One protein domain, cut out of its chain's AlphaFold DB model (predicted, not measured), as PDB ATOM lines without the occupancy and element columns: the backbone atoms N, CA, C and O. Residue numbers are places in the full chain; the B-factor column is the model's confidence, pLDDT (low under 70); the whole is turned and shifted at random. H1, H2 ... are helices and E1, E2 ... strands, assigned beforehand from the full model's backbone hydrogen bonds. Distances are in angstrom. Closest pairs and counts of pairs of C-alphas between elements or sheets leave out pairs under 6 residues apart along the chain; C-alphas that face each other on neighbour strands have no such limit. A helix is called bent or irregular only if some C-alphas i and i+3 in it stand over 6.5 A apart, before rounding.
ATOM      1  N   TYR A   8     -52.099 -10.961   1.231       94.69
ATOM      2  CA  TYR A   8     -52.127 -10.501  -0.165       94.69
ATOM      3  C   TYR A   8     -50.850  -9.755  -0.573       94.69
ATOM      4  O   TYR A   8     -50.412  -9.852  -1.713       94.69
ATOM      5  N   CYS A   9     -50.197  -9.077   0.370       95.25
ATOM      6  CA  CYS A   9     -48.937  -8.384   0.141       95.25
ATOM      7  C   CYS A   9     -47.795  -9.380  -0.102       95.25
ATOM      8  O   CYS A   9     -46.969  -9.165  -0.988       95.25
ATOM      9  N   VAL A  10     -47.782 -10.494   0.639       93.75
ATOM     10  CA  VAL A  10     -46.842 -11.602   0.408       93.75
ATOM     11  C   VAL A  10     -47.075 -12.223  -0.971       93.75
ATOM     12  O   VAL A  10     -46.114 -12.415  -1.710       93.75
ATOM     13  N   MET A  11     -48.335 -12.456  -1.354       93.44
ATOM     14  CA  MET A  11     -48.679 -13.012  -2.672       93.44
ATOM     15  C   MET A  11     -48.314 -12.078  -3.835       93.44
ATOM     16  O   MET A  11     -47.901 -12.555  -4.886       93.44
ATOM     17  N   PHE A  12     -48.417 -10.760  -3.651       94.75
ATOM     18  CA  PHE A  12     -48.051  -9.770  -4.670       94.75
ATOM     19  C   PHE A  12     -46.532  -9.537  -4.789       94.75
ATOM     20  O   PHE A  12     -46.043  -9.094  -5.830       94.75
ATOM     21  N   SER A  13     -45.761  -9.840  -3.740       93.88
ATOM     22  CA  SER A  13     -44.315  -9.575  -3.675       93.88
ATOM     23  C   SER A  13     -43.512 -10.134  -4.870       93.88
ATOM     24  O   SER A  13     -42.696  -9.390  -5.423       93.88
ATOM     25  N   PRO A  14     -43.740 -11.375  -5.357       93.94
ATOM     26  CA  PRO A  14     -43.054 -11.889  -6.544       93.94
ATOM     27  C   PRO A  14     -43.343 -11.073  -7.810       93.94
ATOM     28  O   PRO A  14     -42.416 -10.782  -8.568       93.94
ATOM     29  N   THR A  15     -44.598 -10.661  -8.021       94.50
ATOM     30  CA  THR A  15     -44.997  -9.811  -9.154       94.50
ATOM     31  C   THR A  15     -44.288  -8.464  -9.085       94.50
ATOM     32  O   THR A  15     -43.662  -8.055 -10.062       94.50
ATOM     33  N   TYR A  16     -44.297  -7.821  -7.915       95.31
ATOM     34  CA  TYR A  16     -43.579  -6.566  -7.688       95.31
ATOM     35  C   TYR A  16     -42.081  -6.691  -8.008       95.31
ATOM     36  O   TYR A  16     -41.549  -5.898  -8.780       95.31
ATOM     37  N   ASN A  17     -41.411  -7.717  -7.471       95.56
ATOM     38  CA  ASN A  17     -39.975  -7.929  -7.682       95.56
ATOM     39  C   ASN A  17     -39.638  -8.253  -9.146       95.56
ATOM     40  O   ASN A  17     -38.536  -7.971  -9.612       95.56
ATOM     41  N   LYS A  18     -40.559  -8.885  -9.883       95.44
ATOM     42  CA  LYS A  18     -40.380  -9.159 -11.310       95.44
ATOM     43  C   LYS A  18     -40.507  -7.878 -12.132       95.44
ATOM     44  O   LYS A  18     -39.648  -7.618 -12.969       95.44
ATOM     45  N   LEU A  19     -41.529  -7.067 -11.860       95.31
ATOM     46  CA  LEU A  19     -41.719  -5.769 -12.513       95.31
ATOM     47  C   LEU A  19     -40.535  -4.837 -12.248       95.31
ATOM     48  O   LEU A  19     -40.027  -4.242 -13.191       95.31
ATOM     49  N   SER A  20     -40.035  -4.779 -11.009       96.19
ATOM     50  CA  SER A  20     -38.897  -3.918 -10.671       96.19
ATOM     51  C   SER A  20     -37.627  -4.269 -11.443       96.19
ATOM     52  O   SER A  20     -36.833  -3.386 -11.727       96.19
ATOM     53  N   LYS A  21     -37.438  -5.546 -11.801       96.44
ATOM     54  CA  LYS A  21     -36.309  -5.998 -12.628       96.44
ATOM     55  C   LYS A  21     -36.518  -5.713 -14.114       96.44
ATOM     56  O   LYS A  21     -35.595  -5.274 -14.781       96.44
ATOM     57  N   ILE A  22     -37.718  -5.977 -14.638       95.31
ATOM     58  CA  ILE A  22     -38.039  -5.758 -16.062       95.31
ATOM     59  C   ILE A  22     -37.951  -4.272 -16.423       95.31
ATOM     60  O   ILE A  22     -37.512  -3.913 -17.512       95.31
ATOM     61  N   TYR A  23     -38.390  -3.418 -15.503       94.62
ATOM     62  CA  TYR A  23     -38.500  -1.978 -15.696       94.62
ATOM     63  C   TYR A  23     -37.386  -1.192 -15.000       94.62
ATOM     64  O   TYR A  23     -37.536   0.012 -14.770       94.62
ATOM     65  N   ASP A  24     -36.275  -1.857 -14.678       94.50
ATOM     66  CA  ASP A  24     -35.099  -1.196 -14.127       94.50
ATOM     67  C   ASP A  24     -34.599  -0.094 -15.077       94.50
ATOM     68  O   ASP A  24     -34.684  -0.206 -16.303       94.50
ATOM     69  N   GLY A  25     -34.190   1.038 -14.506       92.62
ATOM     70  CA  GLY A  25     -33.846   2.259 -15.247       92.62
ATOM     71  C   GLY A  25     -35.021   2.989 -15.924       92.62
ATOM     72  O   GLY A  25     -34.862   4.134 -16.347       92.62
ATOM     73  N   GLN A  26     -36.212   2.387 -16.012       92.38
ATOM     74  CA  GLN A  26     -37.406   3.026 -16.581       92.38
ATOM     75  C   GLN A  26     -38.340   3.604 -15.518       92.38
ATOM     76  O   GLN A  26     -38.970   4.633 -15.771       92.38
ATOM     77  N   TYR A  27     -38.444   2.939 -14.367       93.69
ATOM     78  CA  TYR A  27     -39.239   3.371 -13.219       93.69
ATOM     79  C   TYR A  27     -38.443   3.152 -11.937       93.69
ATOM     80  O   TYR A  27     -37.737   2.155 -11.793       93.69
ATOM     81  N   SER A  28     -38.627   4.047 -10.970       95.06
ATOM     82  CA  SER A  28     -38.136   3.836  -9.611       95.06
ATOM     83  C   SER A  28     -39.188   3.089  -8.797       95.06
ATOM     84  O   SER A  28     -40.329   3.535  -8.671       95.06
ATOM     85  N   PHE A  29     -38.802   1.947  -8.234       96.25
ATOM     86  CA  PHE A  29     -39.684   1.090  -7.448       96.25
ATOM     87  C   PHE A  29     -39.433   1.285  -5.955       96.25
ATOM     88  O   PHE A  29     -38.332   1.048  -5.465       96.25
ATOM     89  N   PHE A  30     -40.479   1.665  -5.216       95.88
ATOM     90  CA  PHE A  30     -40.418   1.829  -3.763       95.88
ATOM     91  C   PHE A  30     -41.454   0.955  -3.058       95.88
ATOM     92  O   PHE A  30     -42.596   0.825  -3.509       95.88
ATOM     93  N   LYS A  31     -41.058   0.351  -1.934       95.88
ATOM     94  CA  LYS A  31     -41.965  -0.322  -0.998       95.88
ATOM     95  C   LYS A  31     -42.047   0.517   0.261       95.88
ATOM     96  O   LYS A  31     -41.033   0.795   0.887       95.88
ATOM     97  N   VAL A  32     -43.263   0.885   0.634       96.69
ATOM     98  CA  VAL A  32     -43.534   1.668   1.837       96.69
ATOM     99  C   VAL A  32     -44.419   0.836   2.760       96.69
ATOM    100  O   VAL A  32     -45.482   0.370   2.334       96.69
ATOM    101  N   ASP A  33     -43.941   0.626   3.989       96.75
ATOM    102  CA  ASP A  33     -44.665  -0.072   5.053       96.75
ATOM    103  C   ASP A  33     -45.713   0.865   5.658       96.75
ATOM    104  O   ASP A  33     -45.386   1.855   6.323       96.75
ATOM    105  N   SER A  34     -46.980   0.529   5.436       96.12
ATOM    106  CA  SER A  34     -48.136   1.308   5.863       96.12
ATOM    107  C   SER A  34     -48.412   1.250   7.364       96.12
ATOM    108  O   SER A  34     -49.329   1.917   7.825       96.12
ATOM    109  N   THR A  35     -47.670   0.461   8.142       95.50
ATOM    110  CA  THR A  35     -47.790   0.421   9.610       95.50
ATOM    111  C   THR A  35     -46.962   1.518  10.287       95.50
ATOM    112  O   THR A  35     -47.287   1.975  11.389       95.50
ATOM    113  N   THR A  36     -45.937   2.028   9.599       97.31
ATOM    114  CA  THR A  36     -45.104   3.141  10.072       97.31
ATOM    115  C   THR A  36     -45.879   4.465  10.072       97.31
ATOM    116  O   THR A  36     -46.876   4.618   9.366       97.31
ATOM    117  N   LYS A  37     -45.433   5.466  10.849       97.31
ATOM    118  CA  LYS A  37     -46.052   6.809  10.838       97.31
ATOM    119  C   LYS A  37     -45.986   7.445   9.444       97.31
ATOM    120  O   LYS A  37     -46.984   7.971   8.962       97.31
ATOM    121  N   TYR A  38     -44.826   7.347   8.796       95.94
ATOM    122  CA  TYR A  38     -44.603   7.862   7.447       95.94
ATOM    123  C   TYR A  38     -45.500   7.166   6.413       95.94
ATOM    124  O   TYR A  38     -46.223   7.830   5.675       95.94
ATOM    125  N   GLY A  39     -45.530   5.831   6.418       96.00
ATOM    126  CA  GLY A  39     -46.372   5.065   5.503       96.00
ATOM    127  C   GLY A  39     -47.865   5.311   5.705       96.00
ATOM    128  O   GLY A  39     -48.588   5.419   4.720       96.00
ATOM    129  N   ARG A  40     -48.332   5.478   6.952       94.94
ATOM    130  CA  ARG A  40     -49.721   5.891   7.228       94.94
ATOM    131  C   ARG A  40     -50.038   7.263   6.645       94.94
ATOM    132  O   ARG A  40     -51.070   7.402   6.003       94.94
ATOM    133  N   SER A  41     -49.154   8.246   6.826       96.62
ATOM    134  CA  SER A  41     -49.336   9.589   6.256       96.62
ATOM    135  C   SER A  41     -49.489   9.538   4.738       96.62
ATOM    136  O   SER A  41     -50.444  10.082   4.196       96.62
ATOM    137  N   LEU A  42     -48.592   8.814   4.064       95.00
ATOM    138  CA  LEU A  42     -48.652   8.636   2.617       95.00
ATOM    139  C   LEU A  42     -49.894   7.851   2.168       95.00
ATOM    140  O   LEU A  42     -50.420   8.110   1.089       95.00
ATOM    141  N   MET A  43     -50.386   6.895   2.967       93.94
ATOM    142  CA  MET A  43     -51.653   6.232   2.646       93.94
ATOM    143  C   MET A  43     -52.812   7.217   2.614       93.94
ATOM    144  O   MET A  43     -53.593   7.171   1.673       93.94
ATOM    145  N   TYR A  44     -52.910   8.116   3.596       93.38
ATOM    146  CA  TYR A  44     -53.952   9.142   3.596       93.38
ATOM    147  C   TYR A  44     -53.801  10.119   2.431       93.38
ATOM    148  O   TYR A  44     -54.788  10.414   1.764       93.38
ATOM    149  N   GLU A  45     -52.577  10.571   2.153       94.38
ATOM    150  CA  GLU A  45     -52.280  11.493   1.049       94.38
ATOM    151  C   GLU A  45     -52.718  10.931  -0.307       94.38
ATOM    152  O   GLU A  45     -53.340  11.629  -1.104       94.38
ATOM    153  N   PHE A  46     -52.455   9.647  -0.541       94.38
ATOM    154  CA  PHE A  46     -52.875   8.955  -1.752       94.38
ATOM    155  C   PHE A  46     -54.217   8.227  -1.587       94.38
ATOM    156  O   PHE A  46     -54.479   7.312  -2.342       94.38
ATOM    157  N   GLY A  47     -55.063   8.526  -0.599       92.81
ATOM    158  CA  GLY A  47     -56.397   7.903  -0.491       92.81
ATOM    159  C   GLY A  47     -56.421   6.361  -0.428       92.81
ATOM    160  O   GLY A  47     -57.383   5.729  -0.865       92.81
ATOM    161  N   GLY A  48     -55.364   5.726   0.080       90.56
ATOM    162  CA  GLY A  48     -55.261   4.275   0.224       90.56
ATOM    163  C   GLY A  48     -56.101   3.740   1.385       90.56
ATOM    164  O   GLY A  48     -55.918   4.151   2.528       90.56
ATOM    165  N   THR A  49     -56.984   2.776   1.109       90.50
ATOM    166  CA  THR A  49     -57.884   2.161   2.110       90.50
ATOM    167  C   THR A  49     -57.612   0.675   2.370       90.50
ATOM    168  O   THR A  49     -58.132   0.110   3.329       90.50
ATOM    169  N   TYR A  50     -56.773   0.031   1.555       92.19
ATOM    170  CA  TYR A  50     -56.403  -1.383   1.663       92.19
ATOM    171  C   TYR A  50     -54.941  -1.591   1.265       92.19
ATOM    172  O   TYR A  50     -54.346  -0.741   0.613       92.19
ATOM    173  N   VAL A  51     -54.352  -2.736   1.628       94.06
ATOM    174  CA  VAL A  51     -53.019  -3.153   1.162       94.06
ATOM    175  C   VAL A  51     -53.042  -4.611   0.665       94.06
ATOM    176  O   VAL A  51     -53.772  -5.422   1.234       94.06
ATOM    177  N   PRO A  52     -52.237  -4.972  -0.357       95.50
ATOM    178  CA  PRO A  52     -51.332  -4.090  -1.087       95.50
ATOM    179  C   PRO A  52     -52.107  -3.161  -2.026       95.50
ATOM    180  O   PRO A  52     -53.153  -3.525  -2.549       95.50
ATOM    181  N   TYR A  53     -51.572  -1.966  -2.253       94.06
ATOM    182  CA  TYR A  53     -51.984  -1.121  -3.373       94.06
ATOM    183  C   TYR A  53     -50.763  -0.416  -3.962       94.06
ATOM    184  O   TYR A  53     -49.735  -0.244  -3.286       94.06
ATOM    185  N   VAL A  54     -50.858  -0.044  -5.235       95.94
ATOM    186  CA  VAL A  54     -49.773   0.570  -6.004       95.94
ATOM    187  C   VAL A  54     -50.248   1.916  -6.525       95.94
ATOM    188  O   VAL A  54     -51.358   2.024  -7.041       95.94
ATOM    189  N   VAL A  55     -49.390   2.921  -6.384       96.56
ATOM    190  CA  VAL A  55     -49.576   4.246  -6.974       96.56
ATOM    191  C   VAL A  55     -48.428   4.475  -7.938       96.56
ATOM    192  O   VAL A  55     -47.266   4.299  -7.568       96.56
ATOM    193  N   LEU A  56     -48.752   4.852  -9.167       96.00
ATOM    194  CA  LEU A  56     -47.793   5.375 -10.126       96.00
ATOM    195  C   LEU A  56     -47.714   6.884  -9.940       96.00
ATOM    196  O   LEU A  56     -48.746   7.548  -9.903       96.00
ATOM    197  N   ILE A  57     -46.503   7.423  -9.804       95.31
ATOM    198  CA  ILE A  57     -46.276   8.845  -9.533       95.31
ATOM    199  C   ILE A  57     -45.429   9.433 -10.657       95.31
ATOM    200  O   ILE A  57     -44.369   8.906 -10.994       95.31
ATOM    201  N   ASN A  58     -45.881  10.555 -11.211       93.94
ATOM    202  CA  ASN A  58     -45.136  11.361 -12.167       93.94
ATOM    203  C   ASN A  58     -45.030  12.787 -11.623       93.94
ATOM    204  O   ASN A  58     -45.943  13.600 -11.775       93.94
ATOM    205  N   SER A  59     -43.899  13.093 -10.986       88.94
ATOM    206  CA  SER A  59     -43.658  14.398 -10.365       88.94
ATOM    207  C   SER A  59     -43.610  15.538 -11.382       88.94
ATOM    208  O   SER A  59     -44.102  16.626 -11.095       88.94
ATOM    209  N   LYS A  60     -43.093  15.285 -12.593       91.00
ATOM    210  CA  LYS A  60     -43.027  16.290 -13.668       91.00
ATOM    211  C   LYS A  60     -44.420  16.725 -14.117       91.00
ATOM    212  O   LYS A  60     -44.634  17.903 -14.371       91.00
ATOM    213  N   LYS A  61     -45.360  15.777 -14.188       91.62
ATOM    214  CA  LYS A  61     -46.755  16.028 -14.586       91.62
ATOM    215  C   LYS A  61     -47.692  16.287 -13.404       91.62
ATOM    216  O   LYS A  61     -48.866  16.548 -13.627       91.62
ATOM    217  N   LYS A  62     -47.189  16.225 -12.162       91.25
ATOM    218  CA  LYS A  62     -47.984  16.299 -10.920       91.25
ATOM    219  C   LYS A  62     -49.170  15.321 -10.920       91.25
ATOM    220  O   LYS A  62     -50.272  15.668 -10.511       91.25
ATOM    221  N   GLN A  63     -48.937  14.103 -11.401       92.00
ATOM    222  CA  GLN A  63     -49.959  13.064 -11.520       92.00
ATOM    223  C   GLN A  63     -49.659  11.888 -10.594       92.00
ATOM    224  O   GLN A  63     -48.504  11.477 -10.445       92.00
ATOM    225  N   ALA A  64     -50.723  11.325 -10.029       93.69
ATOM    226  CA  ALA A  64     -50.706  10.074  -9.293       93.69
ATOM    227  C   ALA A  64     -51.880   9.204  -9.762       93.69
ATOM    228  O   ALA A  64     -53.002   9.693  -9.870       93.69
ATOM    229  N   LEU A  65     -51.619   7.930 -10.056       93.81
ATOM    230  CA  LEU A  65     -52.633   6.977 -10.506       93.81
ATOM    231  C   LEU A  65     -52.598   5.722  -9.642       93.81
ATOM    232  O   LEU A  65     -51.541   5.118  -9.458       93.81
ATOM    233  N   HIS A  66     -53.763   5.300  -9.161       95.06
ATOM    234  CA  HIS A  66     -53.918   4.017  -8.490       95.06
ATOM    235  C   HIS A  66     -53.999   2.890  -9.505       95.06
ATOM    236  O   HIS A  66     -54.819   2.938 -10.417       95.06
ATOM    237  N   ILE A  67     -53.216   1.837  -9.288       95.44
ATOM    238  CA  ILE A  67     -53.450   0.573  -9.980       95.44
ATOM    239  C   ILE A  67     -54.712  -0.068  -9.391       95.44
ATOM    240  O   ILE A  67     -54.760  -0.273  -8.171       95.44
ATOM    241  N   PRO A  68     -55.711  -0.420 -10.219       92.44
ATOM    242  CA  PRO A  68     -56.912  -1.088  -9.744       92.44
ATOM    243  C   PRO A  68     -56.586  -2.419  -9.044       92.44
ATOM    244  O   PRO A  68     -55.729  -3.167  -9.527       92.44
ATOM    245  N   PRO A  69     -57.285  -2.779  -7.951       90.62
ATOM    246  CA  PRO A  69     -57.006  -4.013  -7.222       90.62
ATOM    247  C   PRO A  69     -57.063  -5.294  -8.080       90.62
ATOM    248  O   PRO A  69     -56.180  -6.134  -7.896       90.62
ATOM    249  N   PRO A  70     -57.989  -5.453  -9.057       90.94
ATOM    250  CA  PRO A  70     -57.971  -6.605  -9.966       90.94
ATOM    251  C   PRO A  70     -56.652  -6.764 -10.733       90.94
ATOM    252  O   PRO A  70     -56.206  -7.879 -10.985       90.94
ATOM    253  N   CYS A  71     -55.980  -5.653 -11.041       94.31
ATOM    254  CA  CYS A  71     -54.740  -5.650 -11.810       94.31
ATOM    255  C   CYS A  71     -53.513  -6.010 -10.970       94.31
ATOM    256  O   CYS A  71     -52.475  -6.353 -11.522       94.31
ATOM    257  N   LEU A  72     -53.607  -6.007  -9.636       91.25
ATOM    258  CA  LEU A  72     -52.484  -6.402  -8.778       91.25
ATOM    259  C   LEU A  72     -52.141  -7.893  -8.913       91.25
ATOM    260  O   LEU A  72     -50.995  -8.275  -8.694       91.25
ATOM    261  N   MET A  73     -53.098  -8.731  -9.316       86.94
ATOM    262  CA  MET A  73     -52.871 -10.165  -9.543       86.94
ATOM    263  C   MET A  73     -52.760 -10.528 -11.031       86.94
ATOM    264  O   MET A  73     -52.467 -11.676 -11.355       86.94
ATOM    265  N   ASP A  74     -52.931  -9.555 -11.928       93.50
ATOM    266  CA  ASP A  74     -52.825  -9.728 -13.373       93.50
ATOM    267  C   ASP A  74     -51.649  -8.908 -13.915       93.50
ATOM    268  O   ASP A  74     -51.707  -7.684 -14.055       93.50
ATOM    269  N   ARG A  75     -50.562  -9.611 -14.261       91.56
ATOM    270  CA  ARG A  75     -49.352  -8.984 -14.806       91.56
ATOM    271  C   ARG A  75     -49.631  -8.209 -16.097       91.56
ATOM    272  O   ARG A  75     -49.023  -7.165 -16.308       91.56
ATOM    273  N   VAL A  76     -50.507  -8.716 -16.962       94.38
ATOM    274  CA  VAL A  76     -50.820  -8.049 -18.230       94.38
ATOM    275  C   VAL A  76     -51.567  -6.750 -17.946       94.38
ATOM    276  O   VAL A  76     -51.211  -5.721 -18.524       94.38
ATOM    277  N   CYS A  77     -52.519  -6.767 -17.007       96.38
ATOM    278  CA  CYS A  77     -53.231  -5.548 -16.630       96.38
ATOM    279  C   CYS A  77     -52.294  -4.491 -16.022       96.38
ATOM    280  O   CYS A  77     -52.258  -3.360 -16.503       96.38
ATOM    281  N   ILE A  78     -51.495  -4.829 -15.001       95.31
ATOM    282  CA  ILE A  78     -50.624  -3.829 -14.352       95.31
ATOM    283  C   ILE A  78     -49.587  -3.246 -15.320       95.31
ATOM    284  O   ILE A  78     -49.316  -2.047 -15.280       95.31
ATOM    285  N   GLU A  79     -49.037  -4.055 -16.231       95.19
ATOM    286  CA  GLU A  79     -48.124  -3.559 -17.265       95.19
ATOM    287  C   GLU A  79     -48.830  -2.619 -18.252       95.19
ATOM    288  O   GLU A  79     -48.215  -1.654 -18.716       95.19
ATOM    289  N   ALA A  80     -50.101  -2.871 -18.582       95.12
ATOM    290  CA  ALA A  80     -50.893  -1.978 -19.423       95.12
ATOM    291  C   ALA A  80     -51.104  -0.618 -18.739       95.12
ATOM    292  O   ALA A  80     -50.801   0.411 -19.345       95.12
ATOM    293  N   GLU A  81     -51.500  -0.608 -17.464       95.38
ATOM    294  CA  GLU A  81     -51.646   0.617 -16.662       95.38
ATOM    295  C   GLU A  81     -50.332   1.407 -16.580       95.38
ATOM    296  O   GLU A  81     -50.298   2.612 -16.838       95.38
ATOM    297  N   MET A  82     -49.210   0.727 -16.313       94.62
ATOM    298  CA  MET A  82     -47.883   1.354 -16.281       94.62
ATOM    299  C   MET A  82     -47.516   2.018 -17.611       94.62
ATOM    300  O   MET A  82     -47.006   3.146 -17.622       94.62
ATOM    301  N   LYS A  83     -47.757   1.333 -18.735       92.94
ATOM    302  CA  LYS A  83     -47.462   1.845 -20.082       92.94
ATOM    303  C   LYS A  83     -48.348   3.038 -20.428       92.94
ATOM    304  O   LYS A  83     -47.834   4.023 -20.961       92.94
TER     305      LYS A  83
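What this domain is: This is residues 8 to 83 of the 88 residues of the protein "Thioredoxin domain-containing protein" of Acinetobacter sp. CAG:196_36_41 (UniProt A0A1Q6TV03). A small hairpin, E1 and E2, lies between H2 on one side and a loose group of H1, H3 and H4 on the other; residues 23 to 36 run past it. The 76 printed residues, mostly helix by class, have four named helices and two named strands, in order H1, H2, E1, E2, H3, H4. The whole is compact, radius of gyration of the C-alphas 12.3 A, spanning 32 by 31 by 21 A.

Where its parts are: E1 is residues 55 to 58, E2 63 to 66. H1, residues 8 to 22, 21.8 A long, begins at C-alpha 8 (-52.127, -10.501, -0.165); it is only just irregular, C-alphas 11 and 14 being 6.9 A apart. H2 is 37 to 45, H3 69 to 72; H4, 75 to 83, ends at C-alpha 83 (-47.462, 1.845, -20.082).

How they stand to each other: E1 and E2 form an antiparallel hairpin; N 56 and O 65, 2.8 A apart, are within hydrogen-bond range. H1 and H4 are close but not clearly touching, closest C-alphas Thr 15 and Arg 75, 7.2 A. H3 and H4 only just touch, with 3 pairs of C-alphas within 8 A, only at the corner; closest are Cys 71 and Cys 77, 5.1 A. H2 touches no helix. Every O i to N i+4 pair is within range in H2 and H4, 9 of 11 in H1; H3 is too short for one.

The domain as a whole: The printed part has no cut; the link from H1 to H2 is long. No printed residue is under 70 in pLDDT.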